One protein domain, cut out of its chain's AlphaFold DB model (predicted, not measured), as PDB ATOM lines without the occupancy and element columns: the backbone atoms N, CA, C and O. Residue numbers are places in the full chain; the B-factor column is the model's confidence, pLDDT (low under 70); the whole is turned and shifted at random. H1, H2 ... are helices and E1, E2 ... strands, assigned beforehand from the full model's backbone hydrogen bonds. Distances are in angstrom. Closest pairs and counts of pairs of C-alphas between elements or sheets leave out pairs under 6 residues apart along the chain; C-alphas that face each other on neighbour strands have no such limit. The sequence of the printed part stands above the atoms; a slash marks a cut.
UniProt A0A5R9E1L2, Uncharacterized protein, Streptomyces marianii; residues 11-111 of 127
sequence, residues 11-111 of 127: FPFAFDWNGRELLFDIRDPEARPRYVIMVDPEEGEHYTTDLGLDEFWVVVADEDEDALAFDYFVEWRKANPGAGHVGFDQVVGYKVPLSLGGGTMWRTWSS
ATOM      1  N   PHE A  11     -47.125 129.109 -11.384       87.25
ATOM      2  CA  PHE A  11     -47.326 128.875  -9.960       87.25
ATOM      3  C   PHE A  11     -48.755 129.290  -9.587       87.25
ATOM      4  O   PHE A  11     -49.075 130.473  -9.732       87.25
ATOM      5  N   PRO A  12     -49.614 128.358  -9.135       89.44
ATOM      6  CA  PRO A  12     -50.930 128.703  -8.614       89.44
ATOM      7  C   PRO A  12     -50.770 129.406  -7.265       89.44
ATOM      8  O   PRO A  12     -50.073 128.903  -6.381       89.44
ATOM      9  N   PHE A  13     -51.388 130.573  -7.106       89.31
ATOM     10  CA  PHE A  13     -51.242 131.392  -5.897       89.31
ATOM     11  C   PHE A  13     -52.562 131.682  -5.183       89.31
ATOM     12  O   PHE A  13     -52.544 131.963  -3.986       89.31
ATOM     13  N   ALA A  14     -53.690 131.608  -5.886       89.88
ATOM     14  CA  ALA A  14     -55.013 131.840  -5.323       89.88
ATOM     15  C   ALA A  14     -56.076 131.064  -6.110       89.88
ATOM     16  O   ALA A  14     -55.810 130.536  -7.189       89.88
ATOM     17  N   PHE A  15     -57.275 130.991  -5.548       90.94
ATOM     18  CA  PHE A  15     -58.468 130.483  -6.209       90.94
ATOM     19  C   PHE A  15     -59.684 131.248  -5.689       90.94
ATOM     20  O   PHE A  15     -59.639 131.792  -4.582       90.94
ATOM     21  N   ASP A  16     -60.751 131.300  -6.481       88.56
ATOM     22  CA  ASP A  16     -62.007 131.933  -6.081       88.56
ATOM     23  C   ASP A  16     -63.045 130.919  -5.578       88.56
ATOM     24  O   ASP A  16     -62.819 129.705  -5.544       88.56
ATOM     25  N   TRP A  17     -64.215 131.416  -5.169       87.44
ATOM     26  CA  TRP A  17     -65.285 130.560  -4.662       87.44
ATOM     27  C   TRP A  17     -65.859 129.607  -5.711       87.44
ATOM     28  O   TRP A  17     -66.405 128.592  -5.297       87.44
ATOM     29  N   ASN A  18     -65.729 129.877  -7.014       86.44
ATOM     30  CA  ASN A  18     -66.155 128.953  -8.071       86.44
ATOM     31  C   ASN A  18     -65.078 127.899  -8.391       86.44
ATOM     32  O   ASN A  18     -65.289 127.002  -9.204       86.44
ATOM     33  N   GLY A  19     -63.916 127.981  -7.734       88.06
ATOM     34  CA  GLY A  19     -62.787 127.092  -7.973       88.06
ATOM     35  C   GLY A  19     -61.962 127.465  -9.198       88.06
ATOM     36  O   GLY A  19     -61.182 126.630  -9.656       88.06
ATOM     37  N   ARG A  20     -62.103 128.690  -9.723       89.62
ATOM     38  CA  ARG A  20     -61.177 129.207 -10.737       89.62
ATOM     39  C   ARG A  20     -59.816 129.387 -10.087       89.62
ATOM     40  O   ARG A  20     -59.719 129.968  -9.006       89.62
ATOM     41  N   GLU A  21     -58.770 128.887 -10.727       92.00
ATOM     42  CA  GLU A  21     -57.406 128.986 -10.208       92.00
ATOM     43  C   GLU A  21     -56.700 130.198 -10.813       92.00
ATOM     44  O   GLU A  21     -56.767 130.437 -12.017       92.00
ATOM     45  N   LEU A  22     -55.983 130.944  -9.977       91.25
ATOM     46  CA  LEU A  22     -55.141 132.058 -10.388       91.25
ATOM     47  C   LEU A  22     -53.677 131.640 -10.318       91.25
ATOM     48  O   LEU A  22     -53.186 131.149  -9.295       91.25
ATOM     49  N   LEU A  23     -52.967 131.856 -11.418       90.94
ATOM     50  CA  LEU A  23     -51.577 131.481 -11.594       90.94
ATOM     51  C   LEU A  23     -50.763 132.673 -12.088       90.94
ATOM     52  O   LEU A  23     -51.290 133.568 -12.739       90.94
ATOM     53  N   PHE A  24     -49.458 132.660 -11.843       86.44
ATOM     54  CA  PHE A  24     -48.527 133.553 -12.533       86.44
ATOM     55  C   PHE A  24     -47.469 132.755 -13.291       86.44
ATOM     56  O   PHE A  24     -47.063 131.669 -12.866       86.44
ATOM     57  N   ASP A  25     -47.023 133.294 -14.423       79.31
ATOM     58  CA  ASP A  25     -45.949 132.707 -15.223       79.31
ATOM     59  C   ASP A  25     -44.581 132.910 -14.546       79.31
ATOM     60  O   ASP A  25     -44.220 134.020 -14.145       79.31
ATOM     61  N   ILE A  26     -43.811 131.825 -14.413       78.31
ATOM     62  CA  ILE A  26     -42.480 131.792 -13.785       78.31
ATOM     63  C   ILE A  26     -41.357 131.426 -14.757       78.31
ATOM     64  O   ILE A  26     -40.247 131.122 -14.318       78.31
ATOM     65  N   ARG A  27     -41.622 131.397 -16.069       70.81
ATOM     66  CA  ARG A  27     -40.632 130.982 -17.079       70.81
ATOM     67  C   ARG A  27     -39.409 131.892 -17.146       70.81
ATOM     68  O   ARG A  27     -38.328 131.378 -17.422       70.81
ATOM     69  N   ASP A  28     -39.564 133.182 -16.867       62.97
ATOM     70  CA  ASP A  28     -38.455 134.131 -16.837       62.97
ATOM     71  C   ASP A  28     -38.513 134.984 -15.555       62.97
ATOM     72  O   ASP A  28     -39.453 135.760 -15.360       62.97
ATOM     73  N   PRO A  29     -37.546 134.816 -14.635       60.22
ATOM     74  CA  PRO A  29     -37.517 135.591 -13.410       60.22
ATOM     75  C   PRO A  29     -37.244 137.088 -13.640       60.22
ATOM     76  O   PRO A  29     -37.654 137.888 -12.798       60.22
ATOM     77  N   GLU A  30     -36.627 137.454 -14.766       60.78
ATOM     78  CA  GLU A  30     -36.220 138.816 -15.127       60.78
ATOM     79  C   GLU A  30     -37.178 139.481 -16.132       60.78
ATOM     80  O   GLU A  30     -37.239 140.710 -16.203       60.78
ATOM     81  N   ALA A  31     -37.977 138.710 -16.883       56.00
ATOM     82  CA  ALA A  31     -38.995 139.287 -17.758       56.00
ATOM     83  C   ALA A  31     -40.173 139.832 -16.941       56.00
ATOM     84  O   ALA A  31     -40.944 139.098 -16.317       56.00
ATOM     85  N   ARG A  32     -40.336 141.153 -16.988       60.31
ATOM     86  CA  ARG A  32     -41.602 141.825 -16.693       60.31
ATOM     87  C   ARG A  32     -42.339 142.110 -18.012       60.31
ATOM     88  O   ARG A  32     -41.665 142.474 -18.977       60.31
ATOM     89  N   PRO A  33     -43.682 142.011 -18.050       57.62
ATOM     90  CA  PRO A  33     -44.586 141.714 -16.931       57.62
ATOM     91  C   PRO A  33     -44.841 140.211 -16.735       57.62
ATOM     92  O   PRO A  33     -44.913 139.444 -17.692       57.62
ATOM     93  N   ARG A  34     -45.012 139.796 -15.472       71.31
ATOM     94  CA  ARG A  34     -45.529 138.465 -15.128       71.31
ATOM     95  C   ARG A  34     -47.041 138.562 -15.016       71.31
ATOM     96  O   ARG A  34     -47.543 139.024 -13.997       71.31
ATOM     97  N   TYR A  35     -47.720 138.164 -16.076       83.06
ATOM     98  CA  TYR A  35     -49.167 138.251 -16.182       83.06
ATOM     99  C   TYR A  35     -49.879 137.246 -15.274       83.06
ATOM    100  O   TYR A  35     -49.420 136.106 -15.122       83.06
ATOM    101  N   VAL A  36     -51.009 137.660 -14.693       87.12
ATOM    102  CA  VAL A  36     -51.920 136.744 -13.996       87.12
ATOM    103  C   VAL A  36     -52.734 135.964 -15.026       87.12
ATOM    104  O   VAL A  36     -53.295 136.534 -15.963       87.12
ATOM    105  N   ILE A  37     -52.775 134.648 -14.853       88.88
ATOM    106  CA  ILE A  37     -53.537 133.701 -15.661       88.88
ATOM    107  C   ILE A  37     -54.662 133.155 -14.785       88.88
ATOM    108  O   ILE A  37     -54.391 132.637 -13.705       88.88
ATOM    109  N   MET A  38     -55.898 133.229 -15.264       90.12
ATOM    110  CA  MET A  38     -57.057 132.584 -14.657       90.12
ATOM    111  C   MET A  38     -57.383 131.306 -15.420       90.12
ATOM    112  O   MET A  38     -57.486 131.329 -16.644       90.12
ATOM    113  N   VAL A  39     -57.549 130.197 -14.712       90.50
ATOM    114  CA  VAL A  39     -57.988 128.917 -15.271       90.50
ATOM    115  C   VAL A  39     -59.395 128.646 -14.788       90.50
ATOM    116  O   VAL A  39     -59.625 128.571 -13.580       90.50
ATOM    117  N   ASP A  40     -60.314 128.480 -15.735       88.25
ATOM    118  CA  ASP A  40     -61.698 128.143 -15.443       88.25
ATOM    119  C   ASP A  40     -61.943 126.651 -15.739       88.25
ATOM    120  O   ASP A  40     -61.960 126.234 -16.905       88.25
ATOM    121  N   PRO A  41     -62.109 125.811 -14.700       82.94
ATOM    122  CA  PRO A  41     -62.373 124.390 -14.886       82.94
ATOM    123  C   PRO A  41     -63.795 124.092 -15.385       82.94
ATOM    124  O   PRO A  41     -64.016 122.997 -15.906       82.94
ATOM    125  N   GLU A  42     -64.754 125.010 -15.224       80.38
ATOM    126  CA  GLU A  42     -66.125 124.852 -15.726       80.38
ATOM    127  C   GLU A  42     -66.164 125.011 -17.248       80.38
ATOM    128  O   GLU A  42     -66.804 124.209 -17.935       80.38
ATOM    129  N   GLU A  43     -65.434 125.994 -17.778       82.56
ATOM    130  CA  GLU A  43     -65.321 126.219 -19.224       82.56
ATOM    131  C   GLU A  43     -64.243 125.344 -19.881       82.56
ATOM    132  O   GLU A  43     -64.311 125.052 -21.076       82.56
ATOM    133  N   GLY A  44     -63.266 124.868 -19.104       85.12
ATOM    134  CA  GLY A  44     -62.095 124.168 -19.636       85.12
ATOM    135  C   GLY A  44     -61.142 125.104 -20.387       85.12
ATOM    136  O   GLY A  44     -60.407 124.651 -21.268       85.12
ATOM    137  N   GLU A  45     -61.163 126.389 -20.036       87.12
ATOM    138  CA  GLU A  45     -60.440 127.474 -20.695       87.12
ATOM    139  C   GLU A  45     -59.496 128.193 -19.720       87.12
ATOM    140  O   GLU A  45     -59.494 127.966 -18.505       87.12
ATOM    141  N   HIS A  46     -58.647 129.063 -20.267       88.62
ATOM    142  CA  HIS A  46     -57.812 129.957 -19.472       88.62
ATOM    143  C   HIS A  46     -57.755 131.349 -20.097       88.62
ATOM    144  O   HIS A  46     -57.753 131.501 -21.319       88.62
ATOM    145  N   TYR A  47     -57.635 132.359 -19.244       86.75
ATOM    146  CA  TYR A  47     -57.604 133.768 -19.611       86.75
ATOM    147  C   TYR A  47     -56.321 134.377 -19.071       86.75
ATOM    148  O   TYR A  47     -55.996 134.225 -17.896       86.75
ATOM    149  N   THR A  48     -55.563 135.042 -19.936       86.25
ATOM    150  CA  THR A  48     -54.364 135.777 -19.522       86.25
ATOM    151  C   THR A  48     -54.729 137.246 -19.414       86.25
ATOM    152  O   THR A  48     -55.286 137.807 -20.353       86.25
ATOM    153  N   THR A  49     -54.446 137.844 -18.264       82.69
ATOM    154  CA  THR A  49     -54.585 139.288 -18.053       82.69
ATOM    155  C   THR A  49     -53.350 140.017 -18.579       82.69
ATOM    156  O   THR A  49     -52.293 139.408 -18.722       82.69
ATOM    157  N   ASP A  50     -53.442 141.326 -18.791       83.38
ATOM    158  CA  ASP A  50     -52.264 142.170 -19.044       83.38
ATOM    159  C   ASP A  50     -51.657 142.736 -17.741       83.38
ATOM    160  O   ASP A  50     -50.756 143.571 -17.776       83.38
ATOM    161  N   LEU A  51     -52.128 142.262 -16.579       84.50
ATOM    162  CA  LEU A  51     -51.785 142.794 -15.261       84.50
ATOM    163  C   LEU A  51     -50.678 141.986 -14.583       84.50
ATOM    164  O   LEU A  51     -50.704 140.751 -14.558       84.50
ATOM    165  N   GLY A  52     -49.728 142.693 -13.968       85.25
ATOM    166  CA  GLY A  52     -48.810 142.096 -13.005       85.25
ATOM    167  C   GLY A  52     -49.510 141.712 -11.698       85.25
ATOM    168  O   GLY A  52     -50.595 142.202 -11.401       85.25
ATOM    169  N   LEU A  53     -48.867 140.883 -10.867       83.94
ATOM    170  CA  LEU A  53     -49.438 140.457  -9.579       83.94
ATOM    171  C   LEU A  53     -49.816 141.640  -8.666       83.94
ATOM    172  O   LEU A  53     -50.883 141.622  -8.063       83.94
ATOM    173  N   ASP A  54     -48.958 142.661  -8.570       86.12
ATOM    174  CA  ASP A  54     -49.203 143.826  -7.706       86.12
ATOM    175  C   ASP A  54     -50.411 144.649  -8.190       86.12
ATOM    176  O   ASP A  54     -51.245 145.057  -7.388       86.12
ATOM    177  N   GLU A  55     -50.526 144.856  -9.505       86.62
ATOM    178  CA  GLU A  55     -51.634 145.590 -10.135       86.62
ATOM    179  C   GLU A  55     -52.941 144.801 -10.054       86.62
ATOM    180  O   GLU A  55     -53.990 145.364  -9.751       86.62
ATOM    181  N   PHE A  56     -52.867 143.482 -10.245       86.62
ATOM    182  CA  PHE A  56     -54.008 142.585 -10.115       86.62
ATOM    183  C   PHE A  56     -54.635 142.660  -8.718       86.62
ATOM    184  O   PHE A  56     -55.855 142.673  -8.600       86.62
ATOM    185  N   TRP A  57     -53.834 142.770  -7.651       86.19
ATOM    186  CA  TRP A  57     -54.379 142.928  -6.297       86.19
ATOM    187  C   TRP A  57     -55.097 144.254  -6.078       86.19
ATOM    188  O   TRP A  57     -56.071 144.283  -5.330       86.19
ATOM    189  N   VAL A  58     -54.630 145.333  -6.708       88.12
ATOM    190  CA  VAL A  58     -55.322 146.627  -6.652       88.12
ATOM    191  C   VAL A  58     -56.681 146.510  -7.332       88.12
ATOM    192  O   VAL A  58     -57.675 146.900  -6.736       88.12
ATOM    193  N   VAL A  59     -56.724 145.895  -8.516       85.75
ATOM    194  CA  VAL A  59     -57.966 145.638  -9.261       85.75
ATOM    195  C   VAL A  59     -58.942 144.779  -8.456       85.75
ATOM    196  O   VAL A  59     -60.094 145.153  -8.277       85.75
ATOM    197  N   VAL A  60     -58.480 143.655  -7.903       84.88
ATOM    198  CA  VAL A  60     -59.319 142.769  -7.079       84.88
ATOM    199  C   VAL A  60     -59.857 143.480  -5.834       84.88
ATOM    200  O   VAL A  60     -60.957 143.176  -5.380       84.88
ATOM    201  N   ALA A  61     -59.083 144.403  -5.258       84.44
ATOM    202  CA  ALA A  61     -59.498 145.162  -4.084       84.44
ATOM    203  C   ALA A  61     -60.500 146.283  -4.402       84.44
ATOM    204  O   ALA A  61     -61.148 146.761  -3.474       84.44
ATOM    205  N   ASP A  62     -60.621 146.703  -5.664       82.19
ATOM    206  CA  ASP A  62     -61.472 147.831  -6.061       82.19
ATOM    207  C   ASP A  62     -62.962 147.454  -6.208       82.19
ATOM    208  O   ASP A  62     -63.762 148.317  -6.533       82.19
ATOM    209  N   GLU A  63     -63.346 146.197  -5.919       59.88
ATOM    210  CA  GLU A  63     -64.708 145.596  -5.882       59.88
ATOM    211  C   GLU A  63     -65.621 145.780  -7.122       59.88
ATOM    212  O   GLU A  63     -66.550 144.994  -7.294       59.88
ATOM    213  N   ASP A  64     -65.350 146.739  -8.008       56.62
ATOM    214  CA  ASP A  64     -66.133 147.067  -9.206       56.62
ATOM    215  C   ASP A  64     -65.737 146.221 -10.435       56.62
ATOM    216  O   ASP A  64     -66.415 146.269 -11.465       56.62
ATOM    217  N   GLU A  65     -64.659 145.430 -10.352       59.41
ATOM    218  CA  GLU A  65     -64.208 144.549 -11.437       59.41
ATOM    219  C   GLU A  65     -64.512 143.065 -11.161       59.41
ATOM    220  O   GLU A  65     -64.134 142.501 -10.133       59.41
ATOM    221  N   ASP A  66     -65.122 142.406 -12.153       68.25
ATOM    222  CA  ASP A  66     -65.517 140.981 -12.223       68.25
ATOM    223  C   ASP A  66     -64.314 139.998 -12.255       68.25
ATOM    224  O   ASP A  66     -64.365 138.901 -12.820       68.25
ATOM    225  N   ALA A  67     -63.179 140.389 -11.667       74.88
ATOM    226  CA  ALA A  67     -61.933 139.623 -11.655       74.88
ATOM    227  C   ALA A  67     -62.063 138.297 -10.887       74.88
ATOM    228  O   ALA A  67     -61.312 137.352 -11.136       74.88
ATOM    229  N   LEU A  68     -63.018 138.221  -9.958       81.00
ATOM    230  CA  LEU A  68     -63.369 137.034  -9.185       81.00
ATOM    231  C   LEU A  68     -64.872 136.787  -9.306       81.00
ATOM    232  O   LEU A  68     -65.641 137.725  -9.482       81.00
ATOM    233  N   ALA A  69     -65.323 135.544  -9.126       82.81
ATOM    234  CA  ALA A  69     -66.749 135.197  -9.100       82.81
ATOM    235  C   ALA A  69     -67.514 135.732  -7.858       82.81
ATOM    236  O   ALA A  69     -68.317 135.004  -7.264       82.81
ATOM    237  N   PHE A  70     -67.252 136.963  -7.404       85.88
ATOM    238  CA  PHE A  70     -67.806 137.510  -6.166       85.88
ATOM    239  C   PHE A  70     -69.324 137.680  -6.240       85.88
ATOM    240  O   PHE A  70     -70.023 137.247  -5.322       85.88
ATOM    241  N   ASP A  71     -69.852 138.191  -7.350       85.00
ATOM    242  CA  ASP A  71     -71.298 138.342  -7.541       85.00
ATOM    243  C   ASP A  71     -72.026 136.995  -7.473       85.00
ATOM    244  O   ASP A  71     -73.002 136.844  -6.731       85.00
ATOM    245  N   TYR A  72     -71.484 135.971  -8.139       83.44
ATOM    246  CA  TYR A  72     -71.993 134.599  -8.047       83.44
ATOM    247  C   TYR A  72     -71.969 134.076  -6.607       83.44
ATOM    248  O   TYR A  72     -72.926 133.441  -6.152       83.44
ATOM    249  N   PHE A  73     -70.904 134.364  -5.854       87.12
ATOM    250  CA  PHE A  73     -70.822 134.000  -4.444       87.12
ATOM    251  C   PHE A  73     -71.880 134.727  -3.600       87.12
ATOM    252  O   PHE A  73     -72.533 134.100  -2.760       87.12
ATOM    253  N   VAL A  74     -72.110 136.020  -3.831       88.62
ATOM    254  CA  VAL A  74     -73.140 136.808  -3.139       88.62
ATOM    255  C   VAL A  74     -74.540 136.266  -3.437       88.62
ATOM    256  O   VAL A  74     -75.347 136.103  -2.514       88.62
ATOM    257  N   GLU A  75     -74.846 135.940  -4.692       87.62
ATOM    258  CA  GLU A  75     -76.112 135.304  -5.070       87.62
ATOM    259  C   GLU A  75     -76.287 133.935  -4.409       87.62
ATOM    260  O   GLU A  75     -77.332 133.651  -3.810       87.62
ATOM    261  N   TRP A  76     -75.240 133.110  -4.436       88.81
ATOM    262  CA  TRP A  76     -75.218 131.819  -3.760       88.81
ATOM    263  C   TRP A  76     -75.493 131.960  -2.256       88.81
ATOM    264  O   TRP A  76     -76.314 131.219  -1.703       88.81
ATOM    265  N   ARG A  77     -74.872 132.940  -1.586       90.12
ATOM    266  CA  ARG A  77     -75.088 133.231  -0.158       90.12
ATOM    267  C   ARG A  77     -76.528 133.633   0.134       90.12
ATOM    268  O   ARG A  77     -77.100 133.141   1.106       90.12
ATOM    269  N   LYS A  78     -77.123 134.490  -0.703       91.00
ATOM    270  CA  LYS A  78     -78.534 134.901  -0.578       91.00
ATOM    271  C   LYS A  78     -79.477 133.702  -0.703       91.00
ATOM    272  O   LYS A  78     -80.431 133.597   0.062       91.00
ATOM    273  N   ALA A  79     -79.190 132.783  -1.624       89.00
ATOM    274  CA  ALA A  79     -79.977 131.567  -1.815       89.00
ATOM    275  C   ALA A  79     -79.774 130.518  -0.703       89.00
ATOM    276  O   ALA A  79     -80.627 129.648  -0.521       89.00
ATOM    277  N   ASN A  80     -78.671 130.589   0.054       88.50
ATOM    278  CA  ASN A  80     -78.296 129.594   1.062       88.50
ATOM    279  C   ASN A  80     -77.950 130.237   2.424       88.50
ATOM    280  O   ASN A  80     -76.825 130.083   2.912       88.50
ATOM    281  N   PRO A  81     -78.907 130.900   3.107       89.06
ATOM    282  CA  PRO A  81     -78.635 131.633   4.350       89.06
ATOM    283  C   PRO A  81     -78.123 130.743   5.500       89.06
ATOM    284  O   PRO A  81     -77.515 131.245   6.442       89.06
ATOM    285  N   GLY A  82     -78.344 129.424   5.427       90.50
ATOM    286  CA  GLY A  82     -77.894 128.445   6.422       90.50
ATOM    287  C   GLY A  82     -76.580 127.722   6.099       90.50
ATOM    288  O   GLY A  82     -76.182 126.862   6.877       90.50
ATOM    289  N   ALA A  83     -75.906 128.022   4.981       85.19
ATOM    290  CA  ALA A  83     -74.749 127.240   4.520       85.19
ATOM    291  C   ALA A  83     -73.470 127.387   5.371       85.19
ATOM    292  O   ALA A  83     -72.484 126.703   5.114       85.19
ATOM    293  N   GLY A  84     -73.474 128.241   6.399       88.19
ATOM    294  CA  GLY A  84     -72.302 128.466   7.245       88.19
ATOM    295  C   GLY A  84     -71.161 129.163   6.496       88.19
ATOM    296  O   GLY A  84     -71.383 129.874   5.514       88.19
ATOM    297  N   HIS A  85     -69.935 129.028   6.996       87.75
ATOM    298  CA  HIS A  85     -68.738 129.545   6.331       87.75
ATOM    299  C   HIS A  85     -68.218 128.517   5.319       87.75
ATOM    300  O   HIS A  85     -68.171 127.331   5.636       87.75
ATOM    301  N   VAL A  86     -67.808 128.964   4.130       87.56
ATOM    302  CA  VAL A  86     -67.177 128.088   3.130       87.56
ATOM    303  C   VAL A  86     -65.729 127.844   3.558       87.56
ATOM    304  O   VAL A  86     -65.000 128.792   3.851       87.56
ATOM    305  N   GLY A  87     -65.331 126.581   3.694       86.94
ATOM    306  CA  GLY A  87     -63.957 126.207   4.036       86.94
ATOM    307  C   GLY A  87     -62.964 126.518   2.912       86.94
ATOM    308  O   GLY A  87     -63.347 126.639   1.754       86.94
ATOM    309  N   PHE A  88     -61.669 126.596   3.233       84.88
ATOM    310  CA  PHE A  88     -60.603 126.737   2.223       84.88
ATOM    311  C   PHE A  88     -60.514 125.542   1.267       84.88
ATOM    312  O   PHE A  88     -59.948 125.643   0.186       84.88
ATOM    313  N   ASP A  89     -61.040 124.393   1.671       86.25
ATOM    314  CA  ASP A  89     -61.136 123.181   0.870       86.25
ATOM    315  C   ASP A  89     -62.478 123.041   0.160       86.25
ATOM    316  O   ASP A  89     -62.814 121.957  -0.314       86.25
ATOM    317  N   GLN A  90     -63.250 124.123   0.089       87.94
ATOM    318  CA  GLN A  90     -64.583 124.119  -0.472       87.94
ATOM    319  C   GLN A  90     -64.761 125.204  -1.524       87.94
ATOM    320  O   GLN A  90     -64.271 126.322  -1.388       87.94
ATOM    321  N   VAL A  91     -65.526 124.859  -2.551       89.06
ATOM    322  CA  VAL A  91     -65.977 125.772  -3.601       89.06
ATOM    323  C   VAL A  91     -67.496 125.709  -3.687       89.06
ATOM    324  O   VAL A  91     -68.123 124.710  -3.315       89.06
ATOM    325  N   VAL A  92     -68.109 126.789  -4.139       88.38
ATOM    326  CA  VAL A  92     -69.538 126.888  -4.402       88.38
ATOM    327  C   VAL A  92     -69.745 126.890  -5.903       88.38
ATOM    328  O   VAL A  92     -68.981 127.487  -6.643       88.38
ATOM    329  N   GLY A  93     -70.794 126.226  -6.354       80.81
ATOM    330  CA  GLY A  93     -71.152 126.247  -7.761       80.81
ATOM    331  C   GLY A  93     -72.549 125.708  -7.967       80.81
ATOM    332  O   GLY A  93     -73.255 125.327  -7.017       80.81
ATOM    333  N   TYR A  94     -72.970 125.656  -9.220       74.50
ATOM    334  CA  TYR A  94     -74.225 125.010  -9.556       74.50
ATOM    335  C   TYR A  94     -74.124 123.499  -9.325       74.50
ATOM    336  O   TYR A  94     -73.097 122.854  -9.539       74.50
ATOM    337  N   LYS A  95     -75.224 122.896  -8.869       74.31
ATOM    338  CA  LYS A  95     -75.340 121.440  -8.730       74.31
ATOM    339  C   LYS A  95     -75.264 120.753 -10.094       74.31
ATOM    340  O   LYS A  95     -74.763 119.637 -10.190       74.31
ATOM    341  N   VAL A  96     -75.808 121.410 -11.113       76.44
ATOM    342  CA  VAL A  96     -75.653 121.050 -12.519       76.44
ATOM    343  C   VAL A  96     -75.008 122.264 -13.181       76.44
ATOM    344  O   VAL A  96     -75.622 123.326 -13.104       76.44
ATOM    345  N   PRO A  97     -73.811 122.142 -13.781       69.81
ATOM    346  CA  PRO A  97     -73.166 123.242 -14.494       69.81
ATOM    347  C   PRO A  97     -74.116 123.910 -15.492       69.81
ATOM    348  O   PRO A  97     -74.937 123.228 -16.119       69.81
ATOM    349  N   LEU A  98     -74.000 125.228 -15.669       69.81
ATOM    350  CA  LEU A  98     -74.864 125.961 -16.604       69.81
ATOM    351  C   LEU A  98     -74.675 125.462 -18.042       69.81
ATOM    352  O   LEU A  98     -75.646 125.321 -18.786       69.81
ATOM    353  N   SER A  99     -73.443 125.077 -18.392       66.81
ATOM    354  CA  SER A  99     -73.083 124.460 -19.674       66.81
ATOM    355  C   SER A  99     -73.837 123.154 -19.973       66.81
ATOM    356  O   SER A  99     -73.975 122.771 -21.134       66.81
ATOM    357  N   LEU A 100     -74.380 122.488 -18.948       70.69
ATOM    358  CA  LEU A 100     -75.177 121.262 -19.062       70.69
ATOM    359  C   LEU A 100     -76.690 121.508 -18.925       70.69
ATOM    360  O   LEU A 100     -77.453 120.566 -18.706       70.69
ATOM    361  N   GLY A 101     -77.139 122.762 -19.046       68.12
ATOM    362  CA  GLY A 101     -78.549 123.136 -18.899       68.12
ATOM    363  C   GLY A 101     -79.017 123.168 -17.442       68.12
ATOM    364  O   GLY A 101     -80.202 122.972 -17.165       68.12
ATOM    365  N   GLY A 102     -78.092 123.374 -16.502       63.53
ATOM    366  CA  GLY A 102     -78.412 123.549 -15.092       63.53
ATOM    367  C   GLY A 102     -79.298 124.769 -14.824       63.53
ATOM    368  O   GLY A 102     -79.183 125.799 -15.479       63.53
ATOM    369  N   GLY A 103     -80.195 124.638 -13.843       62.19
ATOM    370  CA  GLY A 103     -80.962 125.750 -13.269       62.19
ATOM    371  C   GLY A 103     -80.412 126.180 -11.905       62.19
ATOM    372  O   GLY A 103     -79.419 125.627 -11.441       62.19
ATOM    373  N   THR A 104     -81.109 127.111 -11.240       51.78
ATOM    374  CA  THR A 104     -80.784 127.828  -9.977       51.78
ATOM    375  C   THR A 104     -80.581 126.962  -8.715       51.78
ATOM    376  O   THR A 104     -80.910 127.376  -7.602       51.78
ATOM    377  N   MET A 105     -80.087 125.732  -8.843       49.06
ATOM    378  CA  MET A 105     -79.788 124.843  -7.731       49.06
ATOM    379  C   MET A 105     -78.294 124.888  -7.421       49.06
ATOM    380  O   MET A 105     -77.473 124.341  -8.148       49.06
ATOM    381  N   TRP A 106     -77.970 125.508  -6.297       56.91
ATOM    382  CA  TRP A 106     -76.621 125.714  -5.785       56.91
ATOM    383  C   TRP A 106     -76.131 124.551  -4.898       56.91
ATOM    384  O   TRP A 106     -76.939 123.881  -4.248       56.91
ATOM    385  N   ARG A 107     -74.813 124.298  -4.839       58.78
ATOM    386  CA  ARG A 107     -74.191 123.304  -3.939       58.78
ATOM    387  C   ARG A 107     -72.746 123.682  -3.578       58.78
ATOM    388  O   ARG A 107     -72.037 124.261  -4.389       58.78
ATOM    389  N   THR A 108     -72.316 123.313  -2.370       55.31
ATOM    390  CA  THR A 108     -70.904 123.345  -1.955       55.31
ATOM    391  C   THR A 108     -70.223 122.021  -2.299       55.31
ATOM    392  O   THR A 108     -70.771 120.951  -2.012       55.31
ATOM    393  N   TRP A 109     -69.028 122.086  -2.870       51.09
ATOM    394  CA  TRP A 109     -68.181 120.944  -3.202       51.09
ATOM    395  C   TRP A 109     -66.891 121.000  -2.390       51.09
ATOM    396  O   TRP A 109     -66.350 122.079  -2.180       51.09
ATOM    397  N   SER A 110     -66.385 119.848  -1.947       53.12
ATOM    398  CA  SER A 110     -65.024 119.754  -1.411       53.12
ATOM    399  C   SER A 110     -64.041 119.620  -2.570       53.12
ATOM    400  O   SER A 110     -64.109 118.642  -3.316       53.12
ATOM    401  N   SER A 111     -63.122 120.570  -2.706       43.81
ATOM    402  CA  SER A 111     -62.033 120.524  -3.680       43.81
ATOM    403  C   SER A 111     -60.913 119.617  -3.156       43.81
ATOM    404  O   SER A 111     -60.295 119.930  -2.137       43.81
TER     405      SER A 111
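What this domain is: This is residues 11 to 111 of the 127 residues of an uncharacterized protein of Streptomyces marianii (UniProt A0A5R9E1L2). Two lobes lie end to end along the longest axis: a strongly twisted sheet of four strands, E1 to E4, with H1 packed beside its strands, and a smaller lobe where H2 packs on the two-stranded hairpin E5 and E6. The printed part has 101 residues, in the order E1 E2 E3 E4 H1 H2 E5 E6, of mixed class, helices and strands. Both sheets are antiparallel, ordered E1 - E2 - E3 - E4 and E5 - E6. It is elongated, 47 by 27 by 23 A, and only just compact, close to loose, with a radius of gyration of the C-alphas of 15.1 A.

Where its parts are: Find C-alpha 11 at (-47.326, 128.875, -9.960), where E1, residues 11 to 15, begins and runs 11.9 A. Next come E2, residues 21 to 25, 13.0 A; E3, residues 35 to 40, 16.1 A; and E4, residues 45 to 52, 20.2 A. H1, residues 53 to 61, spans 12.4 A; H2, residues 70 to 79, spans 14.2 A. E5, residues 90 to 94, runs 13.3 A, and E6, residues 106 to 110, runs 13.8 A to C-alpha 110 at (-65.024, 119.754, -1.411).

How they stand to each other: E1 to E4 form a meander, each strand the antiparallel neighbour of the one before; look for N 13 and O 22 at 2.9 A, N 23 and O 37 at 2.8 A, and N 38 and O 47 at 2.8 A. H1 is on this sheet at a height of 7.4 A, over none of its strands; its closest C-alphas to E3 are Leu 53 and Val 36, 6.3 A. H1 and H2 are apart. In the hairpin E5 and E6, N 109 and O 91 are 2.8 A apart; the closest C-alphas of H2 and E5 are Phe 73 and Val 92, 7.2 A. In H1 and H2 every O i to N i+4 pair is within hydrogen-bond range.

The domain as a whole: The farthest C-alphas, Glu 30 and Gly 82, are 48.0 A apart. The printed part has no cut, and the link E5 to E6 is long, 11 residues. In this model pLDDT is under 70 at residues 28 to 33, 63 to 66, 97 to 99 and 101 to 111.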